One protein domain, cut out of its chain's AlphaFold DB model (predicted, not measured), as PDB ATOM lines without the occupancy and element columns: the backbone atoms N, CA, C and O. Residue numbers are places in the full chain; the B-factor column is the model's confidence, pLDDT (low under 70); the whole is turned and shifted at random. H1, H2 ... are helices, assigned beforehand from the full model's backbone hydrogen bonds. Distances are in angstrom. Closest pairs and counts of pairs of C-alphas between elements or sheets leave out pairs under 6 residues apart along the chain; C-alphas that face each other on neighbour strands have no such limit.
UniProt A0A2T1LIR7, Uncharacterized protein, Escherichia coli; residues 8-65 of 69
ATOM      1  N   SER A   8     155.722 173.491 115.647       57.53
ATOM      2  CA  SER A   8     154.814 172.793 114.724       57.53
ATOM      3  C   SER A   8     154.086 173.743 113.773       57.53
ATOM      4  O   SER A   8     153.860 173.381 112.626       57.53
ATOM      5  N   THR A   9     153.730 174.952 114.217       56.62
ATOM      6  CA  THR A   9     153.041 175.925 113.352       56.62
ATOM      7  C   THR A   9     154.011 176.565 112.357       56.62
ATOM      8  O   THR A   9     153.669 176.727 111.190       56.62
ATOM      9  N   LEU A  10     155.245 176.846 112.791       53.66
ATOM     10  CA  LEU A  10     156.281 177.460 111.958       53.66
ATOM     11  C   LEU A  10     156.769 176.525 110.834       53.66
ATOM     12  O   LEU A  10     157.074 176.974 109.729       53.66
ATOM     13  N   GLU A  11     156.818 175.213 111.077       57.56
ATOM     14  CA  GLU A  11     157.253 174.239 110.066       57.56
ATOM     15  C   GLU A  11     156.219 174.015 108.946       57.56
ATOM     16  O   GLU A  11     156.606 173.731 107.807       57.56
ATOM     17  N   LEU A  12     154.924 174.228 109.223       59.22
ATOM     18  CA  LEU A  12     153.869 174.220 108.197       59.22
ATOM     19  C   LEU A  12     154.027 175.372 107.194       59.22
ATOM     20  O   LEU A  12     153.623 175.234 106.039       59.22
ATOM     21  N   GLU A  13     154.632 176.489 107.608       54.41
ATOM     22  CA  GLU A  13     154.890 177.644 106.739       54.41
ATOM     23  C   GLU A  13     156.108 177.434 105.826       54.41
ATOM     24  O   GLU A  13     156.170 177.997 104.734       54.41
ATOM     25  N   HIS A  14     157.055 176.575 106.219       57.91
ATOM     26  CA  HIS A  14     158.298 176.339 105.477       57.91
ATOM     27  C   HIS A  14     158.212 175.214 104.426       57.91
ATOM     28  O   HIS A  14     159.206 174.906 103.767       57.91
ATOM     29  N   GLY A  15     157.038 174.591 104.256       61.50
ATOM     30  CA  GLY A  15     156.803 173.514 103.287       61.50
ATOM     31  C   GLY A  15     157.296 172.128 103.726       61.50
ATOM     32  O   GLY A  15     157.138 171.160 102.983       61.50
ATOM     33  N   ASN A  16     157.839 172.001 104.941       70.06
ATOM     34  CA  ASN A  16     158.316 170.736 105.511       70.06
ATOM     35  C   ASN A  16     157.210 170.035 106.309       70.06
ATOM     36  O   ASN A  16     157.346 169.731 107.494       70.06
ATOM     37  N   TYR A  17     156.099 169.758 105.630       70.56
ATOM     38  CA  TYR A  17     154.923 169.135 106.233       70.56
ATOM     39  C   TYR A  17     155.207 167.760 106.845       70.56
ATOM     40  O   TYR A  17     154.586 167.416 107.843       70.56
ATOM     41  N   ASP A  18     156.156 166.997 106.293       74.50
ATOM     42  CA  ASP A  18     156.520 165.659 106.781       74.50
ATOM     43  C   ASP A  18     157.107 165.691 108.204       74.50
ATOM     44  O   ASP A  18     156.679 164.935 109.079       74.50
ATOM     45  N   LEU A  19     158.020 166.634 108.465       75.56
ATOM     46  CA  LEU A  19     158.640 166.822 109.780       75.56
ATOM     47  C   LEU A  19     157.625 167.320 110.809       75.56
ATOM     48  O   LEU A  19     157.534 166.749 111.898       75.56
ATOM     49  N   ALA A  20     156.796 168.299 110.430       76.12
ATOM     50  CA  ALA A  20     155.722 168.797 111.282       76.12
ATOM     51  C   ALA A  20     154.736 167.676 111.652       76.12
ATOM     52  O   ALA A  20     154.399 167.499 112.820       76.12
ATOM     53  N   LEU A  21     154.318 166.855 110.680       77.25
ATOM     54  CA  LEU A  21     153.424 165.719 110.926       77.25
ATOM     55  C   LEU A  21     154.042 164.690 111.863       77.25
ATOM     56  O   LEU A  21     153.336 164.115 112.692       77.25
ATOM     57  N   LYS A  22     155.346 164.441 111.727       82.12
ATOM     58  CA  LYS A  22     156.070 163.508 112.582       82.12
ATOM     59  C   LYS A  22     156.114 164.009 114.025       82.12
ATOM     60  O   LYS A  22     155.701 163.271 114.915       82.12
ATOM     61  N   ALA A  23     156.485 165.273 114.233       82.62
ATOM     62  CA  ALA A  23     156.490 165.894 115.554       82.62
ATOM     63  C   ALA A  23     155.088 165.887 116.186       82.62
ATOM     64  O   ALA A  23     154.917 165.472 117.330       82.62
ATOM     65  N   ILE A  24     154.054 166.255 115.422       79.69
ATOM     66  CA  ILE A  24     152.666 166.249 115.897       79.69
ATOM     67  C   ILE A  24     152.203 164.824 116.236       79.69
ATOM     68  O   ILE A  24     151.510 164.637 117.234       79.69
ATOM     69  N   LYS A  25     152.586 163.808 115.450       82.00
ATOM     70  CA  LYS A  25     152.304 162.397 115.762       82.00
ATOM     71  C   LYS A  25     152.984 161.946 117.049       82.00
ATOM     72  O   LYS A  25     152.352 161.240 117.829       82.00
ATOM     73  N   GLU A  26     154.231 162.346 117.280       83.44
ATOM     74  CA  GLU A  26     154.934 162.047 118.531       83.44
ATOM     75  C   GLU A  26     154.208 162.681 119.721       83.44
ATOM     76  O   GLU A  26     153.839 161.969 120.651       83.44
ATOM     77  N   GLN A  27     153.859 163.968 119.637       82.50
ATOM     78  CA  GLN A  27     153.093 164.660 120.679       82.50
ATOM     79  C   GLN A  27     151.698 164.037 120.896       82.50
ATOM     80  O   GLN A  27     151.232 163.891 122.027       82.50
ATOM     81  N   ALA A  28     151.018 163.631 119.821       80.25
ATOM     82  CA  ALA A  28     149.745 162.921 119.892       80.25
ATOM     83  C   ALA A  28     149.884 161.571 120.617       80.25
ATOM     84  O   ALA A  28     149.017 161.211 121.412       80.25
ATOM     85  N   ASN A  29     150.986 160.852 120.386       78.62
ATOM     86  CA  ASN A  29     151.301 159.599 121.066       78.62
ATOM     87  C   ASN A  29     151.673 159.803 122.545       78.62
ATOM     88  O   ASN A  29     151.394 158.938 123.368       78.62
ATOM     89  N   GLU A  30     152.235 160.959 122.903       80.06
ATOM     90  CA  GLU A  30     152.432 161.379 124.299       80.06
ATOM     91  C   GLU A  30     151.117 161.761 125.007       80.06
ATOM     92  O   GLU A  30     151.116 162.085 126.193       80.06
ATOM     93  N   GLY A  31     149.980 161.710 124.304       74.38
ATOM     94  CA  GLY A  31     148.669 162.019 124.865       74.38
ATOM     95  C   GLY A  31     148.386 163.515 124.952       74.38
ATOM     96  O   GLY A  31     147.497 163.918 125.695       74.38
ATOM     97  N   HIS A  32     149.108 164.357 124.203       78.81
ATOM     98  CA  HIS A  32     148.817 165.787 124.154       78.81
ATOM     99  C   HIS A  32     147.538 166.043 123.337       78.81
ATOM    100  O   HIS A  32     147.578 165.980 122.102       78.81
ATOM    101  N   PRO A  33     146.410 166.437 123.962       76.69
ATOM    102  CA  PRO A  33     145.143 166.622 123.249       76.69
ATOM    103  C   PRO A  33     145.224 167.711 122.172       76.69
ATOM    104  O   PRO A  33     144.555 167.633 121.143       76.69
ATOM    105  N   SER A  34     146.094 168.706 122.367       76.88
ATOM    106  CA  SER A  34     146.308 169.784 121.396       76.88
ATOM    107  C   SER A  34     146.987 169.293 120.111       76.88
ATOM    108  O   SER A  34     146.625 169.740 119.026       76.88
ATOM    109  N   ALA A  35     147.922 168.341 120.210       81.88
ATOM    110  CA  ALA A  35     148.594 167.770 119.047       81.88
ATOM    111  C   ALA A  35     147.662 166.850 118.254       81.88
ATOM    112  O   ALA A  35     147.610 166.939 117.032       81.88
ATOM    113  N   ILE A  36     146.857 166.031 118.942       79.94
ATOM    114  CA  ILE A  36     145.854 165.181 118.282       79.94
ATOM    115  C   ILE A  36     144.845 166.053 117.517       79.94
ATOM    116  O   ILE A  36     144.503 165.749 116.375       79.94
ATOM    117  N   LYS A  37     144.419 167.180 118.107       80.81
ATOM    118  CA  LYS A  37     143.531 168.147 117.449       80.81
ATOM    119  C   LYS A  37     144.176 168.778 116.210       80.81
ATOM    120  O   LYS A  37     143.536 168.828 115.163       80.81
ATOM    121  N   LEU A  38     145.438 169.195 116.304       80.19
ATOM    122  CA  LEU A  38     146.179 169.762 115.174       80.19
ATOM    123  C   LEU A  38     146.359 168.733 114.045       80.19
ATOM    124  O   LEU A  38     146.123 169.045 112.881       80.19
ATOM    125  N   LEU A  39     146.687 167.483 114.386       81.88
ATOM    126  CA  LEU A  39     146.787 166.376 113.435       81.88
ATOM    127  C   LEU A  39     145.456 166.138 112.713       81.88
ATOM    128  O   LEU A  39     145.418 165.967 111.496       81.88
ATOM    129  N   ALA A  40     144.354 166.165 113.464       83.75
ATOM    130  CA  ALA A  40     143.013 166.030 112.924       83.75
ATOM    131  C   ALA A  40     142.700 167.170 111.931       83.75
ATOM    132  O   ALA A  40     142.215 166.912 110.828       83.75
ATOM    133  N   GLU A  41     143.030 168.421 112.260       80.25
ATOM    134  CA  GLU A  41     142.861 169.552 111.338       80.25
ATOM    135  C   GLU A  41     143.712 169.411 110.068       80.25
ATOM    136  O   GLU A  41     143.209 169.670 108.974       80.25
ATOM    137  N   ILE A  42     144.944 168.907 110.178       80.50
ATOM    138  CA  ILE A  42     145.812 168.629 109.024       80.50
ATOM    139  C   ILE A  42     145.163 167.612 108.076       80.50
ATOM    140  O   ILE A  42     145.059 167.884 106.880       80.50
ATOM    141  N   TYR A  43     144.656 166.485 108.591       84.31
ATOM    142  CA  TYR A  43     143.956 165.481 107.776       84.31
ATOM    143  C   TYR A  43     142.634 165.999 107.193       84.31
ATOM    144  O   TYR A  43     142.291 165.678 106.053       84.31
ATOM    145  N   LYS A  44     141.904 166.838 107.940       82.25
ATOM    146  CA  LYS A  44     140.643 167.456 107.503       82.25
ATOM    147  C   LYS A  44     140.846 168.430 106.344       82.25
ATOM    148  O   LYS A  44     140.049 168.438 105.405       82.25
ATOM    149  N   HIS A  45     141.871 169.272 106.440       79.56
ATOM    150  CA  HIS A  45     142.163 170.309 105.455       79.56
ATOM    151  C   HIS A  45     143.087 169.816 104.332       79.56
ATOM    152  O   HIS A  45     143.133 170.450 103.281       79.56
ATOM    153  N   GLY A  46     143.772 168.680 104.509       77.69
ATOM    154  CA  GLY A  46     144.763 168.182 103.553       77.69
ATOM    155  C   GLY A  46     146.003 169.074 103.499       77.69
ATOM    156  O   GLY A  46     146.506 169.384 102.421       77.69
ATOM    157  N   ILE A  47     146.462 169.560 104.657       69.94
ATOM    158  CA  ILE A  47     147.604 170.481 104.737       69.94
ATOM    159  C   ILE A  47     148.890 169.671 104.559       69.94
ATOM    160  O   ILE A  47     149.317 168.969 105.471       69.94
ATOM    161  N   GLY A  48     149.488 169.726 103.367       65.44
ATOM    162  CA  GLY A  48     150.748 169.029 103.079       65.44
ATOM    163  C   GLY A  48     150.649 167.511 102.912       65.44
ATOM    164  O   GLY A  48     151.652 166.859 102.639       65.44
ATOM    165  N   ILE A  49     149.446 166.953 103.043       72.06
ATOM    166  CA  ILE A  49     149.123 165.545 102.799       72.06
ATOM    167  C   ILE A  49     147.797 165.439 102.051       72.06
ATOM    168  O   ILE A  49     147.013 166.387 101.998       72.06
ATOM    169  N   GLN A  50     147.510 164.262 101.499       77.50
ATOM    170  CA  GLN A  50     146.195 164.001 100.935       77.50
ATOM    171  C   GLN A  50     145.135 164.077 102.039       77.50
ATOM    172  O   GLN A  50     145.289 163.473 103.100       77.50
ATOM    173  N   LYS A  51     144.068 164.844 101.785       79.38
ATOM    174  CA  LYS A  51     142.921 164.948 102.690       79.38
ATOM    175  C   LYS A  51     142.401 163.541 102.991       79.38
ATOM    176  O   LYS A  51     141.957 162.853 102.073       79.38
ATOM    177  N   ASP A  52     142.393 163.169 104.266       82.56
ATOM    178  CA  ASP A  52     141.869 161.887 104.725       82.56
ATOM    179  C   ASP A  52     140.840 162.117 105.829       82.56
ATOM    180  O   ASP A  52     141.133 162.307 107.011       82.56
ATOM    181  N   GLU A  53     139.580 162.166 105.410       80.31
ATOM    182  CA  GLU A  53     138.478 162.442 106.323       80.31
ATOM    183  C   GLU A  53     138.179 161.248 107.247       80.31
ATOM    184  O   GLU A  53     137.597 161.431 108.318       80.31
ATOM    185  N   ALA A  54     138.584 160.033 106.862       85.69
ATOM    186  CA  ALA A  54     138.417 158.841 107.684       85.69
ATOM    187  C   ALA A  54     139.387 158.872 108.871       85.69
ATOM    188  O   ALA A  54     138.953 158.722 110.017       85.69
ATOM    189  N   GLU A  55     140.666 159.160 108.620       81.56
ATOM    190  CA  GLU A  55     141.664 159.332 109.681       81.56
ATOM    191  C   GLU A  55     141.349 160.547 110.565       81.56
ATOM    192  O   GLU A  55     141.453 160.451 111.787       81.56
ATOM    193  N   TYR A  56     140.845 161.652 109.999       84.00
ATOM    194  CA  TYR A  56     140.334 162.786 110.785       84.00
ATOM    195  C   TYR A  56     139.268 162.362 111.807       84.00
ATOM    196  O   TYR A  56     139.376 162.679 112.994       84.00
ATOM    197  N   ARG A  57     138.233 161.638 111.360       83.50
ATOM    198  CA  ARG A  57     137.142 161.179 112.235       83.50
ATOM    199  C   ARG A  57     137.641 160.202 113.288       83.50
ATOM    200  O   ARG A  57     137.183 160.256 114.424       83.50
ATOM    201  N   ARG A  58     138.587 159.334 112.925       84.19
ATOM    202  CA  ARG A  58     139.219 158.396 113.854       84.19
ATOM    203  C   ARG A  58     139.993 159.128 114.948       84.19
ATOM    204  O   ARG A  58     139.825 158.802 116.118       84.19
ATOM    205  N   LEU A  59     140.786 160.134 114.578       81.94
ATOM    206  CA  LEU A  59     141.518 160.976 115.523       81.94
ATOM    207  C   LEU A  59     140.563 161.736 116.438       81.94
ATOM    208  O   LEU A  59     140.739 161.685 117.646       81.94
ATOM    209  N   LEU A  60     139.512 162.361 115.903       79.50
ATOM    210  CA  LEU A  60     138.487 163.011 116.724       79.50
ATOM    211  C   LEU A  60     137.847 162.057 117.726       79.50
ATOM    212  O   LEU A  60     137.723 162.404 118.893       79.50
ATOM    213  N   HIS A  61     137.494 160.850 117.286       80.88
ATOM    214  CA  HIS A  61     136.922 159.832 118.158       80.88
ATOM    215  C   HIS A  61     137.878 159.460 119.301       80.88
ATOM    216  O   HIS A  61     137.429 159.247 120.418       80.88
ATOM    217  N   LEU A  62     139.194 159.425 119.052       75.06
ATOM    218  CA  LEU A  62     140.201 159.185 120.093       75.06
ATOM    219  C   LEU A  62     140.279 160.323 121.125       75.06
ATOM    220  O   LEU A  62     140.573 160.052 122.281       75.06
ATOM    221  N   ILE A  63     140.015 161.575 120.732       71.94
ATOM    222  CA  ILE A  63     140.012 162.731 121.650       71.94
ATOM    223  C   ILE A  63     138.682 162.821 122.415       71.94
ATOM    224  O   ILE A  63     138.664 163.112 123.608       71.94
ATOM    225  N   GLU A  64     137.563 162.600 121.716       66.88
ATOM    226  CA  GLU A  64     136.196 162.655 122.258       66.88
ATOM    227  C   GLU A  64     135.827 161.444 123.109       66.88
ATOM    228  O   GLU A  64     134.797 161.455 123.780       66.88
ATOM    229  N   GLN A  65     136.665 160.412 123.115       57.03
ATOM    230  CA  GLN A  65     136.752 159.489 124.229       57.03
ATOM    231  C   GLN A  65     137.741 160.093 125.224       57.03
ATOM    232  O   GLN A  65     138.912 159.704 125.212       57.03
TER     233      GLN A  65
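Overview. This is residues 8 to 65 of the 69 residues of an uncharacterized protein of Escherichia coli (UniProt A0A2T1LIR7). Four helices zigzag, each folding back on the one before as a helical hairpin, with H1 and H4 at the two ends. You find 58 printed residues with H1, H2, H3 and H4 in that order, no named strand, class all helix. The whole is compact, radius of gyration of the C-alphas 10.6 A, and flat, spanning 33 by 23 by 12 A.

Arrangement. Start at H1, residues 8 to 13; it touches H2, residues 17 to 29, closest at C-alphas 8 and 20, 5.4 A, at a shallow tilt of 15 degrees, opposite ways. H3, residues 33 to 45, touches H2 with residues 34 to 39 alone, closest at C-alphas 28 and 36, 4.8 A, at a steep tilt of 39 degrees, opposite ways. H4, residues 53 to 64, touches H3, closest at C-alphas 40 and 56, 4.7 A, at a shallow tilt of 20 degrees, opposite ways. H1 is apart from H3 and H4, and H2 from H4. In H2, H3 and H4 every O i to N i+4 pair is within hydrogen-bond range; in H1 0 of 2 are, beside 2 of 3 O i to N i+3 pairs.

Along the chain. Find C-alpha 8 at (154.814, 172.793, 114.724), where H1 begins its 9.3 A. H2 runs 18.0 A, H3 18.4 A, and H4 16.1 A to C-alpha 64 at (136.196, 162.655, 122.258).

Size, cuts and confidence. The farthest C-alphas, His 14 and Gln 65, are 33.2 A apart. The printed part has no cut and no long link; pLDDT is under 70 at residues 8 to 15, 47 to 48 and 64 to 65.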